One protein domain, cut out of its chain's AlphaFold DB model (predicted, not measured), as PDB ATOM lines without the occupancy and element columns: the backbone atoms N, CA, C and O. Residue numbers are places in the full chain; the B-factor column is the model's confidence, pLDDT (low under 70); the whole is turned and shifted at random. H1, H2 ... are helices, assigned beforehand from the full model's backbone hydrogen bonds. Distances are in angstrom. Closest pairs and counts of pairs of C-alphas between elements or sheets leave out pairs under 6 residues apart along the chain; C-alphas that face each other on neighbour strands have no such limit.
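Overview. This is residues 4 to 95 and 229 to 257 of the 342 residues of an uncharacterized protein of Acholeplasmatales bacterium (UniProt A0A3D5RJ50). Three long helices lie side by side in a loose, flattish row, H4 between H3 and H1, and short H2 crosses one end from H1 to H3. The 121 printed residues have four named helices, H1 to H4 in chain order, and no named strand: all helix. The whole is loose, radius of gyration of the C-alphas 19.7 A, spanning 61 by 27 by 16 A.

Along the chain. Find C-alpha 57 at (259.051, 468.593, 399.192); from there H3, residues 57 to 93, runs 54.7 A. H4, residues 229 to 257, runs 41.9 A to C-alpha 257 at (268.819, 455.787, 385.874). H1, residues 4 to 39, runs 51.9 A; H2 is residues 44 to 54.

Arrangement. Look at Phe 85 and Val 233, the closest C-alphas of H3 and H4, 7.8 A apart: these helices are close but not clearly touching, at a shallow tilt of 23 degrees, opposite ways. H4 and H1 touch, closest at C-alphas 250 and 35, 6.1 A, at a shallow tilt of 4 degrees, the same way. H1 and H3 are apart. H2 is about perpendicular to H1, at 83 degrees; their closest C-alphas, 44 and 38, are 7.2 A apart. Every O i to N i+4 pair is within hydrogen-bond range in H1, H2 and H4, and 30 of 33 in H3.

Size, cuts and confidence. Residues 96 to 228 are not printed; C-alphas 95 and 229 stand 16.5 A apart across the cut. Residues 52 to 67 have pLDDT under 70.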
ATOM      1  N   SER A   4     242.466 407.857 395.810       80.19
ATOM      2  CA  SER A   4     241.900 409.164 395.456       80.19
ATOM      3  C   SER A   4     242.604 410.325 396.161       80.19
ATOM      4  O   SER A   4     242.850 411.352 395.532       80.19
ATOM      5  N   GLU A   5     242.997 410.165 397.429       78.88
ATOM      6  CA  GLU A   5     243.813 411.157 398.146       78.88
ATOM      7  C   GLU A   5     245.181 411.342 397.484       78.88
ATOM      8  O   GLU A   5     245.639 412.470 397.313       78.88
ATOM      9  N   ILE A   6     245.821 410.242 397.077       85.81
ATOM     10  CA  ILE A   6     247.119 410.285 396.394       85.81
ATOM     11  C   ILE A   6     246.987 411.020 395.056       85.81
ATOM     12  O   ILE A   6     247.767 411.931 394.779       85.81
ATOM     13  N   LEU A   7     245.971 410.682 394.256       88.19
ATOM     14  CA  LEU A   7     245.706 411.352 392.983       88.19
ATOM     15  C   LEU A   7     245.442 412.852 393.176       88.19
ATOM     16  O   LEU A   7     246.029 413.675 392.475       88.19
ATOM     17  N   SER A   8     244.613 413.219 394.157       84.31
ATOM     18  CA  SER A   8     244.322 414.621 394.475       84.31
ATOM     19  C   SER A   8     245.584 415.397 394.849       84.31
ATOM     20  O   SER A   8     245.732 416.553 394.450       84.31
ATOM     21  N   ILE A   9     246.505 414.784 395.596       87.75
ATOM     22  CA  ILE A   9     247.778 415.415 395.960       87.75
ATOM     23  C   ILE A   9     248.648 415.617 394.726       87.75
ATOM     24  O   ILE A   9     249.162 416.714 394.544       87.75
ATOM     25  N   ILE A  10     248.777 414.608 393.860       90.19
ATOM     26  CA  ILE A  10     249.567 414.713 392.623       90.19
ATOM     27  C   ILE A  10     249.043 415.858 391.749       90.19
ATOM     28  O   ILE A  10     249.819 416.715 391.331       90.19
ATOM     29  N   VAL A  11     247.727 415.920 391.534       91.19
ATOM     30  CA  VAL A  11     247.096 416.993 390.750       91.19
ATOM     31  C   VAL A  11     247.337 418.360 391.395       91.19
ATOM     32  O   VAL A  11     247.659 419.315 390.694       91.19
ATOM     33  N   THR A  12     247.252 418.452 392.726       90.88
ATOM     34  CA  THR A  12     247.518 419.703 393.454       90.88
ATOM     35  C   THR A  12     248.979 420.135 393.320       90.88
ATOM     36  O   THR A  12     249.237 421.304 393.053       90.88
ATOM     37  N   VAL A  13     249.937 419.210 393.461       91.00
ATOM     38  CA  VAL A  13     251.371 419.492 393.279       91.00
ATOM     39  C   VAL A  13     251.620 420.049 391.886       91.00
ATOM     40  O   VAL A  13     252.217 421.114 391.764       91.00
ATOM     41  N   ILE A  14     251.139 419.358 390.850       93.75
ATOM     42  CA  ILE A  14     251.338 419.771 389.459       93.75
ATOM     43  C   ILE A  14     250.696 421.140 389.228       93.75
ATOM     44  O   ILE A  14     251.370 422.056 388.776       93.75
ATOM     45  N   GLY A  15     249.425 421.313 389.603       93.25
ATOM     46  CA  GLY A  15     248.696 422.560 389.375       93.25
ATOM     47  C   GLY A  15     249.337 423.763 390.068       93.25
ATOM     48  O   GLY A  15     249.591 424.783 389.429       93.25
ATOM     49  N   VAL A  16     249.652 423.638 391.360       93.69
ATOM     50  CA  VAL A  16     250.228 424.738 392.145       93.69
ATOM     51  C   VAL A  16     251.661 425.046 391.699       93.69
ATOM     52  O   VAL A  16     252.024 426.215 391.571       93.69
ATOM     53  N   PHE A  17     252.475 424.025 391.418       90.62
ATOM     54  CA  PHE A  17     253.846 424.228 390.950       90.62
ATOM     55  C   PHE A  17     253.889 424.860 389.554       90.62
ATOM     56  O   PHE A  17     254.646 425.808 389.327       90.62
ATOM     57  N   SER A  18     253.051 424.387 388.626       93.38
ATOM     58  CA  SER A  18     252.912 424.983 387.295       93.38
ATOM     59  C   SER A  18     252.447 426.432 387.389       93.38
ATOM     60  O   SER A  18     253.039 427.293 386.744       93.38
ATOM     61  N   PHE A  19     251.458 426.725 388.239       93.69
ATOM     62  CA  PHE A  19     251.001 428.093 388.476       93.69
ATOM     63  C   PHE A  19     252.131 428.990 388.998       93.69
ATOM     64  O   PHE A  19     252.395 430.034 388.407       93.69
ATOM     65  N   ALA A  20     252.845 428.568 390.047       93.62
ATOM     66  CA  ALA A  20     253.953 429.334 390.619       93.62
ATOM     67  C   ALA A  20     255.073 429.585 389.594       93.62
ATOM     68  O   ALA A  20     255.633 430.681 389.528       93.62
ATOM     69  N   THR A  21     255.370 428.587 388.758       92.25
ATOM     70  CA  THR A  21     256.388 428.684 387.704       92.25
ATOM     71  C   THR A  21     255.969 429.670 386.616       92.25
ATOM     72  O   THR A  21     256.725 430.587 386.303       92.25
ATOM     73  N   ILE A  22     254.753 429.531 386.075       95.00
ATOM     74  CA  ILE A  22     254.220 430.425 385.036       95.00
ATOM     75  C   ILE A  22     254.148 431.855 385.562       95.00
ATOM     76  O   ILE A  22     254.627 432.773 384.904       95.00
ATOM     77  N   PHE A  23     253.614 432.042 386.769       94.00
ATOM     78  CA  PHE A  23     253.538 433.348 387.412       94.00
ATOM     79  C   PHE A  23     254.925 433.996 387.545       94.00
ATOM     80  O   PHE A  23     255.106 435.161 387.194       94.00
ATOM     81  N   THR A  24     255.931 433.226 387.970       93.81
ATOM     82  CA  THR A  24     257.315 433.711 388.091       93.81
ATOM     83  C   THR A  24     257.914 434.086 386.734       93.81
ATOM     84  O   THR A  24     258.573 435.119 386.624       93.81
ATOM     85  N   ILE A  25     257.675 433.285 385.689       94.44
ATOM     86  CA  ILE A  25     258.138 433.573 384.322       94.44
ATOM     87  C   ILE A  25     257.489 434.856 383.794       94.44
ATOM     88  O   ILE A  25     258.198 435.725 383.290       94.44
ATOM     89  N   LEU A  26     256.171 435.002 383.949       93.31
ATOM     90  CA  LEU A  26     255.434 436.187 383.508       93.31
ATOM     91  C   LEU A  26     255.917 437.444 384.231       93.31
ATOM     92  O   LEU A  26     256.217 438.444 383.582       93.31
ATOM     93  N   TYR A  27     256.070 437.386 385.557       93.31
ATOM     94  CA  TYR A  27     256.549 438.531 386.329       93.31
ATOM     95  C   TYR A  27     258.000 438.892 385.987       93.31
ATOM     96  O   TYR A  27     258.335 440.069 385.872       93.31
ATOM     97  N   LYS A  28     258.861 437.895 385.743       93.25
ATOM     98  CA  LYS A  28     260.230 438.124 385.260       93.25
ATOM     99  C   LYS A  28     260.243 438.753 383.866       93.25
ATOM    100  O   LYS A  28     261.030 439.661 383.624       93.25
ATOM    101  N   SER A  29     259.386 438.291 382.957       93.06
ATOM    102  CA  SER A  29     259.264 438.866 381.615       93.06
ATOM    103  C   SER A  29     258.793 440.319 381.672       93.06
ATOM    104  O   SER A  29     259.377 441.166 381.004       93.06
ATOM    105  N   TYR A  30     257.793 440.614 382.504       92.25
ATOM    106  CA  TYR A  30     257.342 441.977 382.778       92.25
ATOM    107  C   TYR A  30     258.482 442.849 383.327       92.25
ATOM    108  O   TYR A  30     258.737 443.934 382.812       92.25
ATOM    109  N   ALA A  31     259.223 442.351 384.319       90.94
ATOM    110  CA  ALA A  31     260.345 443.072 384.911       90.94
ATOM    111  C   ALA A  31     261.471 443.353 383.912       90.94
ATOM    112  O   ALA A  31     262.017 444.450 383.896       90.94
ATOM    113  N   ASN A  32     261.801 442.384 383.057       90.69
ATOM    114  CA  ASN A  32     262.788 442.576 381.999       90.69
ATOM    115  C   ASN A  32     262.335 443.645 380.993       90.69
ATOM    116  O   ASN A  32     263.155 444.461 380.590       90.69
ATOM    117  N   SER A  33     261.046 443.676 380.632       89.88
ATOM    118  CA  SER A  33     260.484 444.730 379.774       89.88
ATOM    119  C   SER A  33     260.611 446.107 380.425       89.88
ATOM    120  O   SER A  33     261.090 447.042 379.795       89.88
ATOM    121  N   GLN A  34     260.258 446.219 381.710       88.25
ATOM    122  CA  GLN A  34     260.386 447.463 382.475       88.25
ATOM    123  C   GLN A  34     261.845 447.941 382.546       88.25
ATOM    124  O   GLN A  34     262.117 449.115 382.329       88.25
ATOM    125  N   ILE A  35     262.786 447.031 382.813       88.56
ATOM    126  CA  ILE A  35     264.225 447.332 382.843       88.56
ATOM    127  C   ILE A  35     264.720 447.773 381.459       88.56
ATOM    128  O   ILE A  35     265.469 448.737 381.367       88.56
ATOM    129  N   ALA A  36     264.286 447.117 380.380       85.88
ATOM    130  CA  ALA A  36     264.657 447.509 379.022       85.88
ATOM    131  C   ALA A  36     264.115 448.901 378.652       85.88
ATOM    132  O   ALA A  36     264.813 449.689 378.019       85.88
ATOM    133  N   GLU A  37     262.894 449.240 379.070       84.56
ATOM    134  CA  GLU A  37     262.326 450.583 378.890       84.56
ATOM    135  C   GLU A  37     263.082 451.659 379.684       84.56
ATOM    136  O   GLU A  37     263.291 452.754 379.166       84.56
ATOM    137  N   LEU A  38     263.519 451.341 380.909       83.44
ATOM    138  CA  LEU A  38     264.365 452.226 381.720       83.44
ATOM    139  C   LEU A  38     265.746 452.425 381.073       83.44
ATOM    140  O   LEU A  38     266.206 453.554 380.947       83.44
ATOM    141  N   ASN A  39     266.384 451.348 380.607       81.88
ATOM    142  CA  ASN A  39     267.719 451.406 380.004       81.88
ATOM    143  C   ASN A  39     267.727 452.094 378.632       81.88
ATOM    144  O   ASN A  39     268.639 452.860 378.343       81.88
ATOM    145  N   SER A  40     266.696 451.869 377.809       80.38
ATOM    146  CA  SER A  40     266.510 452.561 376.516       80.38
ATOM    147  C   SER A  40     266.073 454.020 376.662       80.38
ATOM    148  O   SER A  40     265.803 454.701 375.674       80.38
ATOM    149  N   GLY A  41     265.907 454.495 377.896       77.44
ATOM    150  CA  GLY A  41     265.509 455.862 378.168       77.44
ATOM    151  C   GLY A  41     264.097 456.218 377.711       77.44
ATOM    152  O   GLY A  41     263.744 457.394 377.634       77.44
ATOM    153  N   LYS A  42     263.251 455.232 377.383       81.25
ATOM    154  CA  LYS A  42     261.848 455.476 377.002       81.25
ATOM    155  C   LYS A  42     261.053 456.125 378.131       81.25
ATOM    156  O   LYS A  42     260.084 456.827 377.865       81.25
ATOM    157  N   LYS A  43     261.476 455.890 379.374       80.50
ATOM    158  CA  LYS A  43     260.875 456.479 380.573       80.50
ATOM    159  C   LYS A  43     261.581 457.738 381.058       80.50
ATOM    160  O   LYS A  43     261.149 458.295 382.054       80.50
ATOM    161  N   ASP A  44     262.630 458.208 380.384       80.56
ATOM    162  CA  ASP A  44     263.423 459.322 380.910       80.56
ATOM    163  C   ASP A  44     262.605 460.602 381.047       80.56
ATOM    164  O   ASP A  44     262.772 461.303 382.028       80.56
ATOM    165  N   ILE A  45     261.672 460.881 380.132       78.38
ATOM    166  CA  ILE A  45     260.786 462.050 380.249       78.38
ATOM    167  C   ILE A  45     259.871 461.940 381.473       78.38
ATOM    168  O   ILE A  45     259.725 462.907 382.210       78.38
ATOM    169  N   GLU A  46     259.301 460.758 381.722       80.00
ATOM    170  CA  GLU A  46     258.484 460.500 382.915       80.00
ATOM    171  C   GLU A  46     259.321 460.628 384.197       80.00
ATOM    172  O   GLU A  46     258.873 461.232 385.169       80.00
ATOM    173  N   LEU A  47     260.553 460.110 384.189       77.94
ATOM    174  CA  LEU A  47     261.478 460.192 385.320       77.94
ATOM    175  C   LEU A  47     261.976 461.623 385.559       77.94
ATOM    176  O   LEU A  47     262.044 462.038 386.708       77.94
ATOM    177  N   ILE A  48     262.299 462.383 384.509       75.75
ATOM    178  CA  ILE A  48     262.708 463.792 384.594       75.75
ATOM    179  C   ILE A  48     261.553 464.630 385.129       75.75
ATOM    180  O   ILE A  48     261.760 465.404 386.059       75.75
ATOM    181  N   ASP A  49     260.338 464.446 384.606       75.62
ATOM    182  CA  ASP A  49     259.144 465.108 385.138       75.62
ATOM    183  C   ASP A  49     258.963 464.774 386.622       75.62
ATOM    184  O   ASP A  49     258.714 465.667 387.429       75.62
ATOM    185  N   GLU A  50     259.134 463.504 387.004       71.44
ATOM    186  CA  GLU A  50     259.040 463.067 388.396       71.44
ATOM    187  C   GLU A  50     260.133 463.694 389.277       71.44
ATOM    188  O   GLU A  50     259.817 464.165 390.365       71.44
ATOM    189  N   VAL A  51     261.384 463.773 388.812       71.06
ATOM    190  CA  VAL A  51     262.528 464.377 389.525       71.06
ATOM    191  C   VAL A  51     262.373 465.897 389.661       71.06
ATOM    192  O   VAL A  51     262.533 466.445 390.756       71.06
ATOM    193  N   ILE A  52     262.004 466.592 388.580       68.38
ATOM    194  CA  ILE A  52     261.723 468.037 388.581       68.38
ATOM    195  C   ILE A  52     260.557 468.335 389.531       68.38
ATOM    196  O   ILE A  52     260.622 469.271 390.330       68.38
ATOM    197  N   TYR A  53     259.515 467.505 389.504       64.38
ATOM    198  CA  TYR A  53     258.385 467.604 390.421       64.38
ATOM    199  C   TYR A  53     258.770 467.226 391.869       64.38
ATOM    200  O   TYR A  53     258.250 467.816 392.818       64.38
ATOM    201  N   GLU A  54     259.727 466.314 392.084       58.56
ATOM    202  CA  GLU A  54     260.254 465.915 393.401       58.56
ATOM    203  C   GLU A  54     261.105 466.990 394.097       58.56
ATOM    204  O   GLU A  54     261.190 466.960 395.334       58.56
ATOM    205  N   LYS A  55     261.639 467.993 393.375       57.72
ATOM    206  CA  LYS A  55     262.186 469.217 394.002       57.72
ATOM    207  C   LYS A  55     261.130 469.948 394.853       57.72
ATOM    208  O   LYS A  55     261.483 470.705 395.757       57.72
ATOM    209  N   GLN A  56     259.835 469.662 394.664       55.44
ATOM    210  CA  GLN A  56     258.761 470.053 395.581       55.44
ATOM    211  C   GLN A  56     258.603 469.020 396.725       55.44
ATOM    212  O   GLN A  56     258.095 467.909 396.547       55.44
ATOM    213  N   GLU A  57     258.965 469.411 397.954       53.88
ATOM    214  CA  GLU A  57     259.051 468.593 399.192       53.88
ATOM    215  C   GLU A  57     257.906 467.578 399.448       53.88
ATOM    216  O   GLU A  57     258.099 466.523 400.065       53.88
ATOM    217  N   LYS A  58     256.683 467.879 398.990       48.81
ATOM    218  CA  LYS A  58     255.475 467.070 399.234       48.81
ATOM    219  C   LYS A  58     255.452 465.748 398.455       48.81
ATOM    220  O   LYS A  58     254.817 464.797 398.918       48.81
ATOM    221  N   VAL A  59     256.121 465.673 397.307       49.97
ATOM    222  CA  VAL A  59     256.061 464.532 396.373       49.97
ATOM    223  C   VAL A  59     257.111 463.484 396.730       49.97
ATOM    224  O   VAL A  59     256.767 462.319 396.939       49.97
ATOM    225  N   ARG A  60     258.350 463.931 396.979       50.59
ATOM    226  CA  ARG A  60     259.460 463.121 397.510       50.59
ATOM    227  C   ARG A  60     259.054 462.324 398.752       50.59
ATOM    228  O   ARG A  60     259.418 461.161 398.934       50.59
ATOM    229  N   ARG A  61     258.242 462.942 399.619       53.47
ATOM    230  CA  ARG A  61     257.698 462.294 400.817       53.47
ATOM    231  C   ARG A  61     256.711 461.175 400.466       53.47
ATOM    232  O   ARG A  61     256.770 460.126 401.097       53.47
ATOM    233  N   ARG A  62     255.839 461.346 399.463       52.31
ATOM    234  CA  ARG A  62     254.849 460.327 399.058       52.31
ATOM    235  C   ARG A  62     255.495 459.073 398.467       52.31
ATOM    236  O   ARG A  62     255.080 457.985 398.851       52.31
ATOM    237  N   ARG A  63     256.520 459.200 397.619       58.56
ATOM    238  CA  ARG A  63     257.206 458.052 396.995       58.56
ATOM    239  C   ARG A  63     258.042 457.239 397.984       58.56
ATOM    240  O   ARG A  63     257.930 456.016 398.041       58.56
ATOM    241  N   LYS A  64     258.803 457.915 398.857       59.91
ATOM    242  CA  LYS A  64     259.490 457.244 399.977       59.91
ATOM    243  C   LYS A  64     258.498 456.518 400.884       59.91
ATOM    244  O   LYS A  64     258.776 455.408 401.337       59.91
ATOM    245  N   ILE A  65     257.327 457.114 401.121       59.91
ATOM    246  CA  ILE A  65     256.254 456.487 401.897       59.91
ATOM    247  C   ILE A  65     255.685 455.258 401.169       59.91
ATOM    248  O   ILE A  65     255.560 454.220 401.809       59.91
ATOM    249  N   THR A  66     255.380 455.304 399.867       62.25
ATOM    250  CA  THR A  66     254.803 454.150 399.147       62.25
ATOM    251  C   THR A  66     255.772 452.974 399.030       62.25
ATOM    252  O   THR A  66     255.359 451.839 399.276       62.25
ATOM    253  N   GLY A  67     257.055 453.228 398.747       66.81
ATOM    254  CA  GLY A  67     258.097 452.193 398.754       66.81
ATOM    255  C   GLY A  67     258.252 451.550 400.136       66.81
ATOM    256  O   GLY A  67     258.153 450.332 400.275       66.81
ATOM    257  N   THR A  68     258.353 452.374 401.186       70.31
ATOM    258  CA  THR A  68     258.457 451.884 402.572       70.31
ATOM    259  C   THR A  68     257.213 451.097 402.992       70.31
ATOM    260  O   THR A  68     257.337 450.037 403.600       70.31
ATOM    261  N   ILE A  69     256.007 451.566 402.649       77.38
ATOM    262  CA  ILE A  69     254.751 450.872 402.972       77.38
ATOM    263  C   ILE A  69     254.718 449.492 402.322       77.38
ATOM    264  O   ILE A  69     254.389 448.524 403.002       77.38
ATOM    265  N   ARG A  70     255.071 449.375 401.036       79.69
ATOM    266  CA  ARG A  70     255.086 448.086 400.330       79.69
ATOM    267  C   ARG A  70     255.975 447.074 401.050       79.69
ATOM    268  O   ARG A  70     255.526 445.963 401.335       79.69
ATOM    269  N   THR A  71     257.203 447.470 401.373       80.62
ATOM    270  CA  THR A  71     258.178 446.617 402.062       80.62
ATOM    271  C   THR A  71     257.709 446.253 403.471       80.62
ATOM    272  O   THR A  71     257.748 445.084 403.858       80.62
ATOM    273  N   VAL A  72     257.186 447.220 404.232       85.56
ATOM    274  CA  VAL A  72     256.653 446.984 405.583       85.56
ATOM    275  C   VAL A  72     255.469 446.018 405.549       85.56
ATOM    276  O   VAL A  72     255.429 445.082 406.342       85.56
ATOM    277  N   VAL A  73     254.528 446.195 404.618       86.94
ATOM    278  CA  VAL A  73     253.366 445.307 404.459       86.94
ATOM    279  C   VAL A  73     253.808 443.894 404.074       86.94
ATOM    280  O   VAL A  73     253.321 442.926 404.659       86.94
ATOM    281  N   PHE A  74     254.757 443.761 403.144       87.38
ATOM    282  CA  PHE A  74     255.308 442.467 402.744       87.38
ATOM    283  C   PHE A  74     255.897 441.703 403.936       87.38
ATOM    284  O   PHE A  74     255.511 440.560 404.203       87.38
ATOM    285  N   TYR A  75     256.787 442.346 404.699       88.56
ATOM    286  CA  TYR A  75     257.399 441.713 405.864       88.56
ATOM    287  C   TYR A  75     256.398 441.481 406.996       88.56
ATOM    288  O   TYR A  75     256.478 440.447 407.652       88.56
ATOM    289  N   ALA A  76     255.411 442.361 407.191       91.31
ATOM    290  CA  ALA A  76     254.344 442.147 408.166       91.31
ATOM    291  C   ALA A  76     253.538 440.874 407.856       91.31
ATOM    292  O   ALA A  76     253.295 440.066 408.753       91.31
ATOM    293  N   ILE A  77     253.188 440.642 406.585       89.62
ATOM    294  CA  ILE A  77     252.513 439.408 406.155       89.62
ATOM    295  C   ILE A  77     253.414 438.191 406.393       89.62
ATOM    296  O   ILE A  77     252.944 437.190 406.933       89.62
ATOM    297  N   MET A  78     254.701 438.263 406.044       89.88
ATOM    298  CA  MET A  78     255.648 437.157 406.258       89.88
ATOM    299  C   MET A  78     255.839 436.809 407.737       89.88
ATOM    300  O   MET A  78     255.834 435.628 408.089       89.88
ATOM    301  N   VAL A  79     255.948 437.816 408.607       92.75
ATOM    302  CA  VAL A  79     256.099 437.647 410.061       92.75
ATOM    303  C   VAL A  79     254.880 436.971 410.686       92.75
ATOM    304  O   VAL A  79     255.028 436.267 411.677       92.75
ATOM    305  N   VAL A  80     253.688 437.125 410.108       89.75
ATOM    306  CA  VAL A  80     252.484 436.419 410.570       89.75
ATOM    307  C   VAL A  80     252.365 435.034 409.926       89.75
ATOM    308  O   VAL A  80     252.114 434.045 410.614       89.75
ATOM    309  N   LEU A  81     252.570 434.938 408.611       89.38
ATOM    310  CA  LEU A  81     252.347 433.712 407.843       89.38
ATOM    311  C   LEU A  81     253.340 432.603 408.212       89.38
ATOM    312  O   LEU A  81     252.925 431.459 408.397       89.38
ATOM    313  N   ILE A  82     254.635 432.921 408.333       90.19
ATOM    314  CA  ILE A  82     255.685 431.918 408.560       90.19
ATOM    315  C   ILE A  82     255.522 431.227 409.927       90.19
ATOM    316  O   ILE A  82     255.482 429.996 409.948       90.19
ATOM    317  N   PRO A  83     255.361 431.935 411.064       89.94
ATOM    318  CA  PRO A  83     255.152 431.281 412.355       89.94
ATOM    319  C   PRO A  83     253.863 430.464 412.415       89.94
ATOM    320  O   PRO A  83     253.881 429.363 412.958       89.94
ATOM    321  N   LEU A  84     252.763 430.949 411.822       85.06
ATOM    322  CA  LEU A  84     251.513 430.182 411.736       85.06
ATOM    323  C   LEU A  84     251.697 428.897 410.924       85.06
ATOM    324  O   LEU A  84     251.200 427.838 411.312       85.06
ATOM    325  N   PHE A  85     252.443 428.974 409.824       89.12
ATOM    326  CA  PHE A  85     252.746 427.821 408.992       89.12
ATOM    327  C   PHE A  85     253.637 426.805 409.718       89.12
ATOM    328  O   PHE A  85     253.319 425.616 409.741       89.12
ATOM    329  N   ILE A  86     254.696 427.264 410.390       87.88
ATOM    330  CA  ILE A  86     255.573 426.415 411.210       87.88
ATOM    331  C   ILE A  86     254.778 425.761 412.347       87.88
ATOM    332  O   ILE A  86     254.870 424.550 412.547       87.88
ATOM    333  N   PHE A  87     253.956 426.530 413.062       82.88
ATOM    334  CA  PHE A  87     253.090 426.012 414.120       82.88
ATOM    335  C   PHE A  87     252.130 424.941 413.590       82.88
ATOM    336  O   PHE A  87     251.967 423.889 414.211       82.88
ATOM    337  N   SER A  88     251.524 425.170 412.423       83.62
ATOM    338  CA  SER A  88     250.667 424.189 411.756       83.62
ATOM    339  C   SER A  88     251.418 422.889 411.444       83.62
ATOM    340  O   SER A  88     250.935 421.802 411.771       83.62
ATOM    341  N   LEU A  89     252.629 422.984 410.883       84.75
ATOM    342  CA  LEU A  89     253.472 421.824 410.584       84.75
ATOM    343  C   LEU A  89     253.818 421.029 411.848       84.75
ATOM    344  O   LEU A  89     253.668 419.808 411.858       84.75
ATOM    345  N   ILE A  90     254.221 421.706 412.927       82.50
ATOM    346  CA  ILE A  90     254.526 421.058 414.212       82.50
ATOM    347  C   ILE A  90     253.296 420.311 414.744       82.50
ATOM    348  O   ILE A  90     253.401 419.130 415.078       82.50
ATOM    349  N   ASN A  91     252.120 420.950 414.753       78.38
ATOM    350  CA  ASN A  91     250.876 420.311 415.197       78.38
ATOM    351  C   ASN A  91     250.537 419.064 414.379       78.38
ATOM    352  O   ASN A  91     250.095 418.057 414.936       78.38
ATOM    353  N   ARG A  92     250.770 419.112 413.063       81.81
ATOM    354  CA  ARG A  92     250.551 417.971 412.176       81.81
ATOM    355  C   ARG A  92     251.433 416.786 412.572       81.81
ATOM    356  O   ARG A  92     250.922 415.678 412.719       81.81
ATOM    357  N   PHE A  93     252.735 417.006 412.768       75.50
ATOM    358  CA  PHE A  93     253.665 415.943 413.174       75.50
ATOM    359  C   PHE A  93     253.388 415.417 414.592       75.50
ATOM    360  O   PHE A  93     253.701 414.268 414.891       75.50
ATOM    361  N   GLN A  94     252.757 416.224 415.449       72.81
ATOM    362  CA  GLN A  94     252.372 415.866 416.819       72.81
ATOM    363  C   GLN A  94     250.923 415.346 416.949       72.81
ATOM    364  O   GLN A  94     250.394 415.263 418.059       72.81
ATOM    365  N   ASN A  95     250.263 414.971 415.844       72.44
ATOM    366  CA  ASN A  95     248.887 414.446 415.827       72.44
ATOM    367  C   ASN A  95     247.859 415.365 416.521       72.44
ATOM    368  O   ASN A  95     247.005 414.884 417.272       72.44
ATOM    369  N   GLY A 229     247.340 422.234 401.464       90.19
ATOM    370  CA  GLY A 229     247.634 423.531 402.073       90.19
ATOM    371  C   GLY A 229     249.124 423.768 402.294       90.19
ATOM    372  O   GLY A 229     249.591 424.872 402.025       90.19
ATOM    373  N   ILE A 230     249.896 422.739 402.666       89.88
ATOM    374  CA  ILE A 230     251.362 422.841 402.760       89.88
ATOM    375  C   ILE A 230     251.975 423.256 401.428       89.88
ATOM    376  O   ILE A 230     252.764 424.200 401.392       89.88
ATOM    377  N   ILE A 231     251.606 422.581 400.339       90.88
ATOM    378  CA  ILE A 231     252.115 422.895 399.000       90.88
ATOM    379  C   ILE A 231     251.692 424.313 398.605       90.88
ATOM    380  O   ILE A 231     252.533 425.113 398.209       90.88
ATOM    381  N   THR A 232     250.416 424.653 398.792       91.31
ATOM    382  CA  THR A 232     249.859 425.966 398.427       91.31
ATOM    383  C   THR A 232     250.557 427.114 399.156       91.31
ATOM    384  O   THR A 232     250.976 428.079 398.521       91.31
ATOM    385  N   VAL A 233     250.733 427.013 400.477       92.19
ATOM    386  CA  VAL A 233     251.387 428.060 401.277       92.19
ATOM    387  C   VAL A 233     252.879 428.139 400.972       92.19
ATOM    388  O   VAL A 233     253.408 429.240 400.844       92.19
ATOM    389  N   SER A 234     253.549 427.000 400.771       91.06
ATOM    390  CA  SER A 234     254.960 426.980 400.362       91.06
ATOM    391  C   SER A 234     255.157 427.671 399.010       91.06
ATOM    392  O   SER A 234     256.059 428.494 398.856       91.06
ATOM    393  N   SER A 235     254.280 427.400 398.041       92.38
ATOM    394  CA  SER A 235     254.301 428.052 396.730       92.38
ATOM    395  C   SER A 235     253.947 429.535 396.801       92.38
ATOM    396  O   SER A 235     254.556 430.329 396.086       92.38
ATOM    397  N   LEU A 236     253.025 429.937 397.682       91.94
ATOM    398  CA  LEU A 236     252.717 431.347 397.924       91.94
ATOM    399  C   LEU A 236     253.932 432.093 398.492       91.94
ATOM    400  O   LEU A 236     254.286 433.149 397.973       91.94
ATOM    401  N   ILE A 237     254.597 431.533 399.509       92.31
ATOM    402  CA  ILE A 237     255.828 432.099 400.084       92.31
ATOM    403  C   ILE A 237     256.903 432.225 398.997       92.31
ATOM    404  O   ILE A 237     257.520 433.279 398.867       92.31
ATOM    405  N   TYR A 238     257.089 431.187 398.177       93.25
ATOM    406  CA  TYR A 238     258.011 431.233 397.043       93.25
ATOM    407  C   TYR A 238     257.685 432.379 396.072       93.25
ATOM    408  O   TYR A 238     258.574 433.162 395.739       93.25
ATOM    409  N   CYS A 239     256.422 432.521 395.654       92.00
ATOM    410  CA  CYS A 239     256.008 433.587 394.738       92.00
ATOM    411  C   CYS A 239     256.252 434.970 395.344       92.00
ATOM    412  O   CYS A 239     256.787 435.846 394.670       92.00
ATOM    413  N   LEU A 240     255.916 435.158 396.621       91.06
ATOM    414  CA  LEU A 240     256.131 436.412 397.342       91.06
ATOM    415  C   LEU A 240     257.620 436.783 397.395       91.06
ATOM    416  O   LEU A 240     257.979 437.908 397.049       91.06
ATOM    417  N   LEU A 241     258.498 435.832 397.724       91.62
ATOM    418  CA  LEU A 241     259.950 436.049 397.708       91.62
ATOM    419  C   LEU A 241     260.485 436.362 396.303       91.62
ATOM    420  O   LEU A 241     261.385 437.188 396.156       91.62
ATOM    421  N   MET A 242     259.953 435.714 395.264       92.25
ATOM    422  CA  MET A 242     260.347 435.989 393.880       92.25
ATOM    423  C   MET A 242     259.893 437.375 393.413       92.25
ATOM    424  O   MET A 242     260.684 438.075 392.781       92.25
ATOM    425  N   ILE A 243     258.667 437.790 393.751       89.94
ATOM    426  CA  ILE A 243     258.156 439.137 393.455       89.94
ATOM    427  C   ILE A 243     259.054 440.187 394.098       89.94
ATOM    428  O   ILE A 243     259.467 441.116 393.410       89.94
ATOM    429  N   ASP A 244     259.361 440.035 395.388       88.50
ATOM    430  CA  ASP A 244     260.194 440.980 396.134       88.50
ATOM    431  C   ASP A 244     261.595 441.098 395.516       88.50
ATOM    432  O   ASP A 244     262.036 442.190 395.165       88.50
ATOM    433  N   ARG A 245     262.263 439.968 395.246       89.69
ATOM    434  CA  ARG A 245     263.586 439.958 394.594       89.69
ATOM    435  C   ARG A 245     263.591 440.640 393.229       89.69
ATOM    436  O   ARG A 245     264.524 441.377 392.921       89.69
ATOM    437  N   ILE A 246     262.593 440.354 392.396       90.44
ATOM    438  CA  ILE A 246     262.503 440.917 391.045       90.44
ATOM    439  C   ILE A 246     262.145 442.407 391.110       90.44
ATOM    440  O   ILE A 246     262.744 443.196 390.387       90.44
ATOM    441  N   ALA A 247     261.231 442.806 391.995       87.81
ATOM    442  CA  ALA A 247     260.877 444.206 392.207       87.81
ATOM    443  C   ALA A 247     262.081 445.034 392.661       87.81
ATOM    444  O   ALA A 247     262.393 446.032 392.025       87.81
ATOM    445  N   ASN A 248     262.835 444.539 393.646       87.19
ATOM    446  CA  ASN A 248     264.061 445.185 394.118       87.19
ATOM    447  C   ASN A 248     265.109 445.356 393.001       87.19
ATOM    448  O   ASN A 248     265.948 446.247 393.075       87.19
ATOM    449  N   LYS A 249     265.097 444.506 391.962       89.50
ATOM    450  CA  LYS A 249     265.963 444.683 390.789       89.50
ATOM    451  C   LYS A 249     265.491 445.840 389.903       89.50
ATOM    452  O   LYS A 249     266.331 446.592 389.430       89.50
ATOM    453  N   ILE A 250     264.181 445.966 389.677       87.38
ATOM    454  CA  ILE A 250     263.600 447.089 388.921       87.38
ATOM    455  C   ILE A 250     263.893 448.402 389.649       87.38
ATOM    456  O   ILE A 250     264.401 449.328 389.028       87.38
ATOM    457  N   ASP A 251     263.641 448.439 390.960       86.06
ATOM    458  CA  ASP A 251     263.818 449.638 391.782       86.06
ATOM    459  C   ASP A 251     265.276 450.132 391.732       86.06
ATOM    460  O   ASP A 251     265.512 451.315 391.516       86.06
ATOM    461  N   LYS A 252     266.265 449.225 391.797       87.00
ATOM    462  CA  LYS A 252     267.689 449.577 391.643       87.00
ATOM    463  C   LYS A 252     268.030 450.182 390.284       87.00
ATOM    464  O   LYS A 252     268.727 451.185 390.231       87.00
ATOM    465  N   VAL A 253     267.551 449.580 389.193       88.12
ATOM    466  CA  VAL A 253     267.800 450.109 387.838       88.12
ATOM    467  C   VAL A 253     267.165 451.490 387.684       88.12
ATOM    468  O   VAL A 253     267.759 452.389 387.098       88.12
ATOM    469  N   GLN A 254     265.966 451.667 388.234       84.88
ATOM    470  CA  GLN A 254     265.276 452.948 388.226       84.88
ATOM    471  C   GLN A 254     266.035 454.007 389.035       84.88
ATOM    472  O   GLN A 254     266.226 455.108 388.533       84.88
ATOM    473  N   GLU A 255     266.516 453.677 390.237       84.06
ATOM    474  CA  GLU A 255     267.353 454.566 391.056       84.06
ATOM    475  C   GLU A 255     268.668 454.934 390.351       84.06
ATOM    476  O   GLU A 255     269.049 456.103 390.334       84.06
ATOM    477  N   GLU A 256     269.347 453.972 389.717       85.19
ATOM    478  CA  GLU A 256     270.570 454.222 388.943       85.19
ATOM    479  C   GLU A 256     270.312 455.129 387.731       85.19
ATOM    480  O   GLU A 256     271.108 456.031 387.461       85.19
ATOM    481  N   ARG A 257     269.198 454.930 387.008       82.50
ATOM    482  CA  ARG A 257     268.819 455.787 385.874       82.50
ATOM    483  C   ARG A 257     268.461 457.195 386.339       82.50
ATOM    484  O   ARG A 257     268.948 458.148 385.741       82.50
TER     485      ARG A 257